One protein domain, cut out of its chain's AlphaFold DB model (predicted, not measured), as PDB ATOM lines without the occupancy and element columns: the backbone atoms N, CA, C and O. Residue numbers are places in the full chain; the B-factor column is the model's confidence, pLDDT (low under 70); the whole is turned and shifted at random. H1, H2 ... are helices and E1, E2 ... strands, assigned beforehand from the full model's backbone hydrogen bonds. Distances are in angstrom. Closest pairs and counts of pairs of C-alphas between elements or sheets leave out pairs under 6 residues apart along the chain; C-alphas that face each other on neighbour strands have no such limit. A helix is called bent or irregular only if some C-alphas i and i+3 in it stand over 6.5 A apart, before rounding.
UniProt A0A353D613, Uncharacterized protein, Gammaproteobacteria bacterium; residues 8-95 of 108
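What this domain is: This is residues 8 to 95 of the 108 residues of an uncharacterized protein of Gammaproteobacteria bacterium (UniProt A0A353D613). A small sheet of three strands, E1, E2 and E3, has a long helical hairpin, H2 and H3, slanting over it; H3 is the helix next to the sheet and grazes it along a short stretch, while H2 packs on H3 alone of these two parts, away from the sheet. The far end of the helical hairpin, residues 55 to 60, sticks out free, and the short helix H1 sits at the corner where the chain passes from E2 to H2. The printed part has 88 residues with three named helices and three named strands, in the order E1, E2, H1, H2, H3, E3; the sheet's order is E1, E2, E3, antiparallel throughout, and the class is mixed, helices and strands. The whole is only just compact, close to loose, with a radius of gyration of the C-alphas of 14.1 A, and it spans 39 by 34 by 19 A.

How they stand to each other: Start at the sheet, with its inner strand E2, residues 20 to 26. On one side of it look for the edge strand E1, residues 8 to 13, which is antiparallel to it at 162 degrees and forms a hairpin with it; N 10 and O 23 are within hydrogen-bond range at 3.0 A, and N 23 and O 10 at 2.8 A. On the other side is the edge strand E3, residues 90 to 94, antiparallel to E2 at 153 degrees, with N 22 and O 92 at 2.8 A and N 94 and O 20 at 2.7 A. From the sheet move to H3, residues 59 to 80, which is on the sheet but only grazes it, with its residues 67 to 71. H3 has a kink of 35 degrees near residue 74, and it is irregular, but only just: C-alphas 74 and 77 are 7.0 A apart. From H3 move on to H2, residues 35 to 53, which touches H3 with 17 pairs of C-alphas within 8 A, the closest being those of Val 35 and Ile 80 at 5.8 A. H2 and H3 form a helical hairpin, at a shallow tilt of 18 degrees and opposite ways. H2 is not on the sheet. H1, residues 28 to 31, only just touches H2, with 3 pairs of C-alphas within 8 A; H2 touches H1 with residues 38 to 41 alone, and the closest C-alphas are those of Phe 30 and Gln 38 at 6.3 A. H1 is not on the sheet, and H1 and H3 are apart. In H2 every O i to N i+4 pair is within hydrogen-bond range, in H3 16 of 18 are, and H1 is too short for such a pair.

Where its parts are: Find C-alpha 8 at (214.701, 148.540, 196.634); from there E1 runs 16.9 A to C-alpha 13. E2 then runs 19.7 A from Ser 20 to Phe 26, and H1, from Asp 28 to Arg 31, follows after one residue. Look next for C-alpha 35 at (230.363, 138.365, 193.418), where H2 begins its 26.6 A to Ile 53. H3, the longest helix, runs 31.3 A from Asp 59 to Ile 80. E3 begins at Leu 90 and ends 12.6 A on, at C-alpha 94, (208.398, 143.862, 211.335).

The domain as a whole: The two C-alphas farthest apart, those of Asp 16 and Glu 36, are 40.8 A from each other. Read residues 8 to 95 straight through, for the printed part has no cut. The links E2 to H1, H1 to H2 and H2 to H3 are tight, E1 to E2 and H3 to E3 are short, and no link is long. In the B-factor column the mean pLDDT of the printed part is 89.1, and residue 17 is under 70.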
ATOM      1  N   THR A   8     216.015 147.900 196.611       90.38
ATOM      2  CA  THR A   8     214.701 148.540 196.634       90.38
ATOM      3  C   THR A   8     213.984 148.119 197.910       90.38
ATOM      4  O   THR A   8     214.100 146.968 198.325       90.38
ATOM      5  N   LEU A   9     213.262 149.045 198.536       87.94
ATOM      6  CA  LEU A   9     212.499 148.788 199.753       87.94
ATOM      7  C   LEU A   9     211.068 149.268 199.553       87.94
ATOM      8  O   LEU A   9     210.851 150.441 199.246       87.94
ATOM      9  N   GLU A  10     210.112 148.379 199.781       87.81
ATOM     10  CA  GLU A  10     208.694 148.712 199.853       87.81
ATOM     11  C   GLU A  10     208.161 148.321 201.230       87.81
ATOM     12  O   GLU A  10     208.486 147.260 201.757       87.81
ATOM     13  N   PHE A  11     207.379 149.209 201.840       84.12
ATOM     14  CA  PHE A  11     206.747 148.962 203.131       84.12
ATOM     15  C   PHE A  11     205.277 148.638 202.899       84.12
ATOM     16  O   PHE A  11     204.562 149.439 202.294       84.12
ATOM     17  N   ALA A  12     204.833 147.497 203.410       83.44
ATOM     18  CA  ALA A  12     203.445 147.064 203.354       83.44
ATOM     19  C   ALA A  12     202.884 146.891 204.771       83.44
ATOM     20  O   ALA A  12     203.592 146.485 205.692       83.44
ATOM     21  N   GLU A  13     201.606 147.204 204.964       81.62
ATOM     22  CA  GLU A  13     200.874 146.748 206.148       81.62
ATOM     23  C   GLU A  13     200.457 145.293 205.925       81.62
ATOM     24  O   GLU A  13     200.049 144.931 204.818       81.62
ATOM     25  N   LYS A  14     200.563 144.454 206.961       78.62
ATOM     26  CA  LYS A  14     200.111 143.061 206.866       78.62
ATOM     27  C   LYS A  14     198.593 143.018 206.682       78.62
ATOM     28  O   LYS A  14     197.875 143.839 207.251       78.62
ATOM     29  N   GLU A  15     198.090 142.030 205.937       74.12
ATOM     30  CA  GLU A  15     196.645 141.875 205.683       74.12
ATOM     31  C   GLU A  15     195.819 141.690 206.970       74.12
ATOM     32  O   GLU A  15     194.642 142.047 207.016       74.12
ATOM     33  N   ASP A  16     196.433 141.158 208.031       76.19
ATOM     34  CA  ASP A  16     195.815 140.990 209.350       76.19
ATOM     35  C   ASP A  16     195.801 142.280 210.197       76.19
ATOM     36  O   ASP A  16     195.213 142.302 211.281       76.19
ATOM     37  N   GLY A  17     196.419 143.360 209.706       68.44
ATOM     38  CA  GLY A  17     196.554 144.646 210.389       68.44
ATOM     39  C   GLY A  17     197.509 144.629 211.587       68.44
ATOM     40  O   GLY A  17     197.600 145.628 212.306       68.44
ATOM     41  N   ILE A  18     198.217 143.520 211.836       74.00
ATOM     42  CA  ILE A  18     199.125 143.357 212.973       74.00
ATOM     43  C   ILE A  18     200.567 143.351 212.465       74.00
ATOM     44  O   ILE A  18     201.212 142.319 212.297       74.00
ATOM     45  N   GLY A  19     201.102 144.559 212.296       74.31
ATOM     46  CA  GLY A  19     202.499 144.789 211.944       74.31
ATOM     47  C   GLY A  19     202.704 145.246 210.513       74.31
ATOM     48  O   GLY A  19     201.770 145.643 209.816       74.31
ATOM     49  N   SER A  20     203.964 145.245 210.100       82.56
ATOM     50  CA  SER A  20     204.367 145.700 208.773       82.56
ATOM     51  C   SER A  20     205.317 144.696 208.146       82.56
ATOM     52  O   SER A  20     206.003 143.955 208.844       82.56
ATOM     53  N   GLU A  21     205.377 144.691 206.828       88.25
ATOM     54  CA  GLU A  21     206.348 143.952 206.043       88.25
ATOM     55  C   GLU A  21     207.256 144.922 205.304       88.25
ATOM     56  O   GLU A  21     206.843 146.004 204.878       88.25
ATOM     57  N   ILE A  22     208.506 144.512 205.148       87.31
ATOM     58  CA  ILE A  22     209.463 145.152 204.261       87.31
ATOM     59  C   ILE A  22     209.719 144.182 203.131       87.31
ATOM     60  O   ILE A  22     210.173 143.061 203.356       87.31
ATOM     61  N   HIS A  23     209.436 144.623 201.918       90.94
ATOM     62  CA  HIS A  23     209.758 143.900 200.704       90.94
ATOM     63  C   HIS A  23     211.078 144.469 200.193       90.94
ATOM     64  O   HIS A  23     211.154 145.617 199.749       90.94
ATOM     65  N   LEU A  24     212.143 143.687 200.350       92.00
ATOM     66  CA  LEU A  24     213.496 144.038 199.951       92.00
ATOM     67  C   LEU A  24     213.834 143.320 198.649       92.00
ATOM     68  O   LEU A  24     213.894 142.096 198.601       92.00
ATOM     69  N   GLY A  25     214.093 144.097 197.605       93.75
ATOM     70  CA  GLY A  25     214.637 143.599 196.345       93.75
ATOM     71  C   GLY A  25     216.053 144.110 196.120       93.75
ATOM     72  O   GLY A  25     216.460 145.125 196.688       93.75
ATOM     73  N   PHE A  26     216.800 143.440 195.251       94.38
ATOM     74  CA  PHE A  26     218.051 143.971 194.717       94.38
ATOM     75  C   PHE A  26     217.798 144.702 193.398       94.38
ATOM     76  O   PHE A  26     216.864 144.399 192.661       94.38
ATOM     77  N   THR A  27     218.615 145.702 193.086       93.88
ATOM     78  CA  THR A  27     218.518 146.398 191.792       93.88
ATOM     79  C   THR A  27     219.206 145.590 190.691       93.88
ATOM     80  O   THR A  27     220.198 144.912 190.961       93.88
ATOM     81  N   ASP A  28     218.764 145.723 189.434       92.06
ATOM     82  CA  ASP A  28     219.437 145.096 188.279       92.06
ATOM     83  C   ASP A  28     220.929 145.445 188.223       92.06
ATOM     84  O   ASP A  28     221.777 144.594 187.957       92.06
ATOM     85  N   VAL A  29     221.256 146.702 188.543       90.38
ATOM     86  CA  VAL A  29     222.634 147.202 188.564       90.38
ATOM     87  C   VAL A  29     223.505 146.392 189.519       90.38
ATOM     88  O   VAL A  29     224.664 146.159 189.193       90.38
ATOM     89  N   PHE A  30     222.962 145.955 190.658       93.88
ATOM     90  CA  PHE A  30     223.657 145.111 191.629       93.88
ATOM     91  C   PHE A  30     223.667 143.636 191.208       93.88
ATOM     92  O   PHE A  30     224.718 142.997 191.232       93.88
ATOM     93  N   ARG A  31     222.519 143.108 190.765       93.94
ATOM     94  CA  ARG A  31     222.372 141.702 190.356       93.94
ATOM     95  C   ARG A  31     223.321 141.290 189.241       93.94
ATOM     96  O   ARG A  31     223.906 140.217 189.295       93.94
ATOM     97  N   MET A  32     223.490 142.153 188.242       92.75
ATOM     98  CA  MET A  32     224.294 141.858 187.053       92.75
ATOM     99  C   MET A  32     225.810 141.867 187.307       92.75
ATOM    100  O   MET A  32     226.585 141.608 186.384       92.75
ATOM    101  N   GLN A  33     226.251 142.204 188.520       94.44
ATOM    102  CA  GLN A  33     227.665 142.245 188.879       94.44
ATOM    103  C   GLN A  33     228.216 140.862 189.243       94.44
ATOM    104  O   GLN A  33     227.483 139.971 189.665       94.44
ATOM    105  N   SER A  34     229.537 140.701 189.150       94.75
ATOM    106  CA  SER A  34     230.215 139.545 189.745       94.75
ATOM    107  C   SER A  34     230.145 139.588 191.275       94.75
ATOM    108  O   SER A  34     230.018 140.658 191.864       94.75
ATOM    109  N   VAL A  35     230.326 138.445 191.942       93.94
ATOM    110  CA  VAL A  35     230.363 138.365 193.418       93.94
ATOM    111  C   VAL A  35     231.401 139.324 194.028       93.94
ATOM    112  O   VAL A  35     231.145 139.970 195.041       93.94
ATOM    113  N   GLU A  36     232.563 139.489 193.387       94.69
ATOM    114  CA  GLU A  36     233.593 140.443 193.830       94.69
ATOM    115  C   GLU A  36     233.109 141.901 193.735       94.69
ATOM    116  O   GLU A  36     233.317 142.705 194.646       94.69
ATOM    117  N   GLN A  37     232.428 142.251 192.645       94.69
ATOM    118  CA  GLN A  37     231.848 143.579 192.458       94.69
ATOM    119  C   GLN A  37     230.673 143.823 193.413       94.69
ATOM    120  O   GLN A  37     230.596 144.897 194.008       94.69
ATOM    121  N   GLN A  38     229.811 142.824 193.629       94.88
ATOM    122  CA  GLN A  38     228.732 142.866 194.619       94.88
ATOM    123  C   GLN A  38     229.288 143.120 196.019       94.88
ATOM    124  O   GLN A  38     228.801 144.008 196.716       94.88
ATOM    125  N   LYS A  39     230.365 142.424 196.406       95.62
ATOM    126  CA  LYS A  39     231.065 142.672 197.671       95.62
ATOM    127  C   LYS A  39     231.509 144.131 197.789       95.62
ATOM    128  O   LYS A  39     231.209 144.781 198.785       95.62
ATOM    129  N   ASN A  40     232.183 144.665 196.771       95.12
ATOM    130  CA  ASN A  40     232.648 146.054 196.788       95.12
ATOM    131  C   ASN A  40     231.483 147.053 196.896       95.12
ATOM    132  O   ASN A  40     231.577 148.052 197.608       95.12
ATOM    133  N   MET A  41     230.371 146.791 196.208       94.44
ATOM    134  CA  MET A  41     229.174 147.628 196.292       94.44
ATOM    135  C   MET A  41     228.505 147.547 197.669       94.44
ATOM    136  O   MET A  41     228.105 148.584 198.197       94.44
ATOM    137  N   LEU A  42     228.429 146.359 198.274       94.31
ATOM    138  CA  LEU A  42     227.923 146.158 199.634       94.31
ATOM    139  C   LEU A  42     228.785 146.873 200.675       94.31
ATOM    140  O   LEU A  42     228.244 147.580 201.523       94.31
ATOM    141  N   ASP A  43     230.109 146.743 200.586       95.00
ATOM    142  CA  ASP A  43     231.047 147.410 201.494       95.00
ATOM    143  C   ASP A  43     230.857 148.937 201.443       95.00
ATOM    144  O   ASP A  43     230.732 149.601 202.475       95.00
ATOM    145  N   ASN A  44     230.754 149.494 200.231       93.94
ATOM    146  CA  ASN A  44     230.499 150.920 200.022       93.94
ATOM    147  C   ASN A  44     229.119 151.348 200.535       93.94
ATOM    148  O   ASN A  44     228.979 152.427 201.121       93.94
ATOM    149  N   TYR A  45     228.096 150.517 200.325       92.88
ATOM    150  CA  TYR A  45     226.743 150.776 200.800       92.88
ATOM    151  C   TYR A  45     226.680 150.813 202.331       92.88
ATOM    152  O   TYR A  45     226.193 151.792 202.895       92.88
ATOM    153  N   LEU A  46     227.243 149.809 203.012       93.00
ATOM    154  CA  LEU A  46     227.297 149.740 204.476       93.00
ATOM    155  C   LEU A  46     228.100 150.903 205.072       93.00
ATOM    156  O   LEU A  46     227.669 151.518 206.048       93.00
ATOM    157  N   ALA A  47     229.228 151.274 204.457       92.44
ATOM    158  CA  ALA A  47     230.009 152.434 204.881       92.44
ATOM    159  C   ALA A  47     229.233 153.755 204.721       92.44
ATOM    160  O   ALA A  47     229.290 154.626 205.599       92.44
ATOM    161  N   SER A  48     228.481 153.901 203.626       90.69
ATOM    162  CA  SER A  48     227.636 155.074 203.371       90.69
ATOM    163  C   SER A  48     226.487 155.156 204.371       90.69
ATOM    164  O   SER A  48     226.248 156.220 204.939       90.69
ATOM    165  N   LEU A  49     225.826 154.031 204.642       89.88
ATOM    166  CA  LEU A  49     224.730 153.933 205.600       89.88
ATOM    167  C   LEU A  49     225.201 154.249 207.026       89.88
ATOM    168  O   LEU A  49     224.631 155.113 207.690       89.88
ATOM    169  N   GLY A  50     226.312 153.649 207.462       90.06
ATOM    170  CA  GLY A  50     226.916 153.937 208.764       90.06
ATOM    171  C   GLY A  50     227.408 155.384 208.902       90.06
ATOM    172  O   GLY A  50     227.436 155.925 210.008       90.06
ATOM    173  N   SER A  51     227.783 156.034 207.797       90.44
ATOM    174  CA  SER A  51     228.127 157.463 207.784       90.44
ATOM    175  C   SER A  51     226.884 158.343 207.855       90.44
ATOM    176  O   SER A  51     226.873 159.302 208.624       90.44
ATOM    177  N   ALA A  52     225.826 157.996 207.115       87.62
ATOM    178  CA  ALA A  52     224.554 158.706 207.135       87.62
ATOM    179  C   ALA A  52     223.947 158.698 208.540       87.62
ATOM    180  O   ALA A  52     223.620 159.761 209.050       87.62
ATOM    181  N   ILE A  53     223.915 157.545 209.213       86.25
ATOM    182  CA  ILE A  53     223.390 157.401 210.581       86.25
ATOM    183  C   ILE A  53     224.096 158.335 211.576       86.25
ATOM    184  O   ILE A  53     223.496 158.754 212.561       86.25
ATOM    185  N   LYS A  54     225.360 158.709 211.354       87.00
ATOM    186  CA  LYS A  54     226.085 159.635 212.246       87.00
ATOM    187  C   LYS A  54     225.677 161.100 212.070       87.00
ATOM    188  O   LYS A  54     226.017 161.915 212.923       87.00
ATOM    189  N   ILE A  55     224.986 161.438 210.984       88.25
ATOM    190  CA  ILE A  55     224.478 162.785 210.714       88.25
ATOM    191  C   ILE A  55     223.216 163.025 211.563       88.25
ATOM    192  O   ILE A  55     222.538 162.090 212.002       88.25
ATOM    193  N   GLU A  56     222.931 164.294 211.855       83.00
ATOM    194  CA  GLU A  56     221.688 164.689 212.513       83.00
ATOM    195  C   GLU A  56     220.492 164.374 211.600       83.00
ATOM    196  O   GLU A  56     220.432 164.803 210.450       83.00
ATOM    197  N   MET A  57     219.577 163.569 212.125       89.31
ATOM    198  CA  MET A  57     218.337 163.108 211.501       89.31
ATOM    199  C   MET A  57     217.356 162.790 212.622       89.31
ATOM    200  O   MET A  57     217.789 162.588 213.767       89.31
ATOM    201  N   ASP A  58     216.067 162.733 212.304       90.81
ATOM    202  CA  ASP A  58     215.072 162.407 213.317       90.81
ATOM    203  C   ASP A  58     215.203 160.947 213.800       90.81
ATOM    204  O   ASP A  58     215.822 160.091 213.156       90.81
ATOM    205  N   ASP A  59     214.656 160.659 214.983       85.38
ATOM    206  CA  ASP A  59     214.781 159.335 215.595       85.38
ATOM    207  C   ASP A  59     214.136 158.238 214.741       85.38
ATOM    208  O   ASP A  59     214.622 157.109 214.719       85.38
ATOM    209  N   ARG A  60     213.066 158.550 214.005       81.12
ATOM    210  CA  ARG A  60     212.359 157.578 213.169       81.12
ATOM    211  C   ARG A  60     213.183 157.221 211.935       81.12
ATOM    212  O   ARG A  60     213.322 156.039 211.622       81.12
ATOM    213  N   GLU A  61     213.753 158.214 211.264       83.81
ATOM    214  CA  GLU A  61     214.680 158.054 210.145       83.81
ATOM    215  C   GLU A  61     215.908 157.251 210.577       83.81
ATOM    216  O   GLU A  61     216.279 156.279 209.915       83.81
ATOM    217  N   ARG A  62     216.485 157.583 211.739       87.00
ATOM    218  CA  ARG A  62     217.620 156.858 212.320       87.00
ATOM    219  C   ARG A  62     217.297 155.392 212.577       87.00
ATOM    220  O   ARG A  62     218.094 154.528 212.218       87.00
ATOM    221  N   GLN A  63     216.146 155.102 213.185       84.94
ATOM    222  CA  GLN A  63     215.704 153.726 213.426       84.94
ATOM    223  C   GLN A  63     215.497 152.962 212.113       84.94
ATOM    224  O   GLN A  63     215.945 151.824 211.995       84.94
ATOM    225  N   GLY A  64     214.901 153.601 211.100       83.81
ATOM    226  CA  GLY A  64     214.758 153.015 209.766       83.81
ATOM    227  C   GLY A  64     216.107 152.665 209.131       83.81
ATOM    228  O   GLY A  64     216.293 151.549 208.651       83.81
ATOM    229  N   MET A  65     217.081 153.577 209.185       87.50
ATOM    230  CA  MET A  65     218.427 153.325 208.657       87.50
ATOM    231  C   MET A  65     219.173 152.230 209.427       87.50
ATOM    232  O   MET A  65     219.836 151.402 208.805       87.50
ATOM    233  N   LEU A  66     219.050 152.188 210.758       89.19
ATOM    234  CA  LEU A  66     219.640 151.132 211.589       89.19
ATOM    235  C   LEU A  66     219.059 149.756 211.255       89.19
ATOM    236  O   LEU A  66     219.805 148.784 211.159       89.19
ATOM    237  N   MET A  67     217.748 149.675 211.034       87.88
ATOM    238  CA  MET A  67     217.093 148.437 210.617       87.88
ATOM    239  C   MET A  67     217.608 147.967 209.252       87.88
ATOM    240  O   MET A  67     217.969 146.803 209.104       87.88
ATOM    241  N   ILE A  68     217.725 148.872 208.271       89.00
ATOM    242  CA  ILE A  68     218.309 148.548 206.959       89.00
ATOM    243  C   ILE A  68     219.756 148.066 207.120       89.00
ATOM    244  O   ILE A  68     220.147 147.097 206.473       89.00
ATOM    245  N   GLN A  69     220.546 148.701 207.991       91.25
ATOM    246  CA  GLN A  69     221.928 148.294 208.241       91.25
ATOM    247  C   GLN A  69     221.989 146.861 208.773       91.25
ATOM    248  O   GLN A  69     222.729 146.046 208.230       91.25
ATOM    249  N   GLN A  70     221.173 146.544 209.779       91.75
ATOM    250  CA  GLN A  70     221.116 145.208 210.372       91.75
ATOM    251  C   GLN A  70     220.706 144.142 209.353       91.75
ATOM    252  O   GLN A  70     221.332 143.087 209.293       91.75
ATOM    253  N   ILE A  71     219.693 144.426 208.528       91.12
ATOM    254  CA  ILE A  71     219.262 143.519 207.458       91.12
ATOM    255  C   ILE A  71     220.425 143.275 206.494       91.12
ATOM    256  O   ILE A  71     220.789 142.132 206.237       91.12
ATOM    257  N   MET A  72     221.066 144.334 206.000       92.88
ATOM    258  CA  MET A  72     222.149 144.187 205.028       92.88
ATOM    259  C   MET A  72     223.375 143.474 205.599       92.88
ATOM    260  O   MET A  72     223.999 142.696 204.882       92.88
ATOM    261  N   GLU A  73     223.705 143.680 206.874       95.00
ATOM    262  CA  GLU A  73     224.766 142.940 207.569       95.00
ATOM    263  C   GLU A  73     224.440 141.443 207.700       95.00
ATOM    264  O   GLU A  73     225.339 140.613 207.566       95.00
ATOM    265  N   GLN A  74     223.168 141.084 207.908       93.56
ATOM    266  CA  GLN A  74     222.723 139.686 207.939       93.56
ATOM    267  C   GLN A  74     222.756 139.029 206.556       93.56
ATOM    268  O   GLN A  74     223.150 137.870 206.443       93.56
ATOM    269  N   LEU A  75     222.375 139.753 205.499       93.31
ATOM    270  CA  LEU A  75     222.382 139.224 204.130       93.31
ATOM    271  C   LEU A  75     223.800 139.126 203.550       93.31
ATOM    272  O   LEU A  75     224.074 138.230 202.751       93.31
ATOM    273  N   TYR A  76     224.709 140.013 203.967       95.75
ATOM    274  CA  TYR A  76     226.076 140.120 203.451       95.75
ATOM    275  C   TYR A  76     226.799 138.775 203.253       95.75
ATOM    276  O   TYR A  76     227.213 138.521 202.119       95.75
ATOM    277  N   PRO A  77     226.957 137.898 204.271       96.19
ATOM    278  CA  PRO A  77     227.704 136.646 204.119       96.19
ATOM    279  C   PRO A  77     227.120 135.723 203.046       96.19
ATOM    280  O   PRO A  77     227.878 135.078 202.328       96.19
ATOM    281  N   HIS A  78     225.796 135.699 202.898       95.00
ATOM    282  CA  HIS A  78     225.104 134.854 201.925       95.00
ATOM    283  C   HIS A  78     225.246 135.390 200.499       95.00
ATOM    284  O   HIS A  78     225.440 134.617 199.561       95.00
ATOM    285  N   ILE A  79     225.224 136.718 200.337       94.06
ATOM    286  CA  ILE A  79     225.446 137.361 199.038       94.06
ATOM    287  C   ILE A  79     226.880 137.102 198.563       94.06
ATOM    288  O   ILE A  79     227.088 136.645 197.442       94.06
ATOM    289  N   ILE A  80     227.884 137.333 199.418       95.12
ATOM    290  CA  ILE A  80     229.291 137.171 199.011       95.12
ATOM    291  C   ILE A  80     229.721 135.705 198.868       95.12
ATOM    292  O   ILE A  80     230.738 135.428 198.237       95.12
ATOM    293  N   ALA A  81     228.962 134.768 199.441       95.00
ATOM    294  CA  ALA A  81     229.136 133.339 199.208       95.00
ATOM    295  C   ALA A  81     228.488 132.873 197.888       95.00
ATOM    296  O   ALA A  81     228.744 131.752 197.450       95.00
ATOM    297  N   GLY A  82     227.676 133.720 197.237       91.19
ATOM    298  CA  GLY A  82     226.882 133.337 196.067       91.19
ATOM    299  C   GLY A  82     225.780 132.326 196.402       91.19
ATOM    300  O   GLY A  82     225.365 131.566 195.533       91.19
ATOM    301  N   GLU A  83     225.345 132.283 197.664       92.56
ATOM    302  CA  GLU A  83     224.345 131.338 198.180       92.56
ATOM    303  C   GLU A  83     222.913 131.888 198.101       92.56
ATOM    304  O   GLU A  83     221.957 131.163 198.363       92.56
ATOM    305  N   MET A  84     222.765 133.170 197.766       89.75
ATOM    306  CA  MET A  84     221.490 133.878 197.699       89.75
ATOM    307  C   MET A  84     221.094 134.143 196.250       89.75
ATOM    308  O   MET A  84     221.893 134.686 195.485       89.75
ATOM    309  N   ASP A  85     219.851 133.817 195.899       90.44
ATOM    310  CA  ASP A  85     219.250 134.287 194.655       90.44
ATOM    311  C   ASP A  85     218.821 135.751 194.824       90.44
ATOM    312  O   ASP A  85     218.013 136.086 195.691       90.44
ATOM    313  N   LEU A  86     219.412 136.642 194.031       92.81
ATOM    314  CA  LEU A  86     219.163 138.080 194.117       92.81
ATOM    315  C   LEU A  86     217.954 138.523 193.275       92.81
ATOM    316  O   LEU A  86     217.560 139.693 193.356       92.81
ATOM    317  N   ASP A  87     217.396 137.634 192.444       91.44
ATOM    318  CA  ASP A  87     216.189 137.886 191.647       91.44
ATOM    319  C   ASP A  87     214.903 137.798 192.490       91.44
ATOM    320  O   ASP A  87     213.851 138.294 192.075       91.44
ATOM    321  N   GLU A  88     214.984 137.222 193.691       89.19
ATOM    322  CA  GLU A  88     213.862 137.113 194.618       89.19
ATOM    323  C   GLU A  88     213.672 138.378 195.472       89.19
ATOM    324  O   GLU A  88     214.614 139.100 195.813       89.19
ATOM    325  N   VAL A  89     212.415 138.639 195.843       90.56
ATOM    326  CA  VAL A  89     212.060 139.670 196.825       90.56
ATOM    327  C   VAL A  89     212.022 139.027 198.205       90.56
ATOM    328  O   VAL A  89     211.247 138.101 198.449       90.56
ATOM    329  N   LEU A  90     212.829 139.546 199.125       90.31
ATOM    330  CA  LEU A  90     212.816 139.134 200.519       90.31
ATOM    331  C   LEU A  90     211.679 139.849 201.248       90.31
ATOM    332  O   LEU A  90     211.620 141.078 201.257       90.31
ATOM    333  N   ILE A  91     210.806 139.083 201.901       89.44
ATOM    334  CA  ILE A  91     209.742 139.613 202.757       89.44
ATOM    335  C   ILE A  91     210.206 139.519 204.210       89.44
ATOM    336  O   ILE A  91     210.458 138.431 204.727       89.44
ATOM    337  N   ILE A  92     210.334 140.668 204.864       86.69
ATOM    338  CA  ILE A  92     210.806 140.787 206.242       86.69
ATOM    339  C   ILE A  92     209.651 141.290 207.094       86.69
ATOM    340  O   ILE A  92     209.182 142.414 206.920       86.69
ATOM    341  N   GLU A  93     209.201 140.470 208.038       85.75
ATOM    342  CA  GLU A  93     208.148 140.860 208.967       85.75
ATOM    343  C   GLU A  93     208.701 141.739 210.095       85.75
ATOM    344  O   GLU A  93     209.597 141.349 210.848       85.75
ATOM    345  N   VAL A  94     208.117 142.922 210.254       78.00
ATOM    346  CA  VAL A  94     208.398 143.862 211.335       78.00
ATOM    347  C   VAL A  94     207.276 143.765 212.356       78.00
ATOM    348  O   VAL A  94     206.156 144.239 212.140       78.00
ATOM    349  N   GLN A  95     207.580 143.159 213.503       71.69
ATOM    350  CA  GLN A  95     206.621 143.094 214.597       71.69
ATOM    351  C   GLN A  95     206.533 144.446 215.323       71.69
ATOM    352  O   GLN A  95     207.559 144.981 215.764       71.69
TER     353      GLN A  95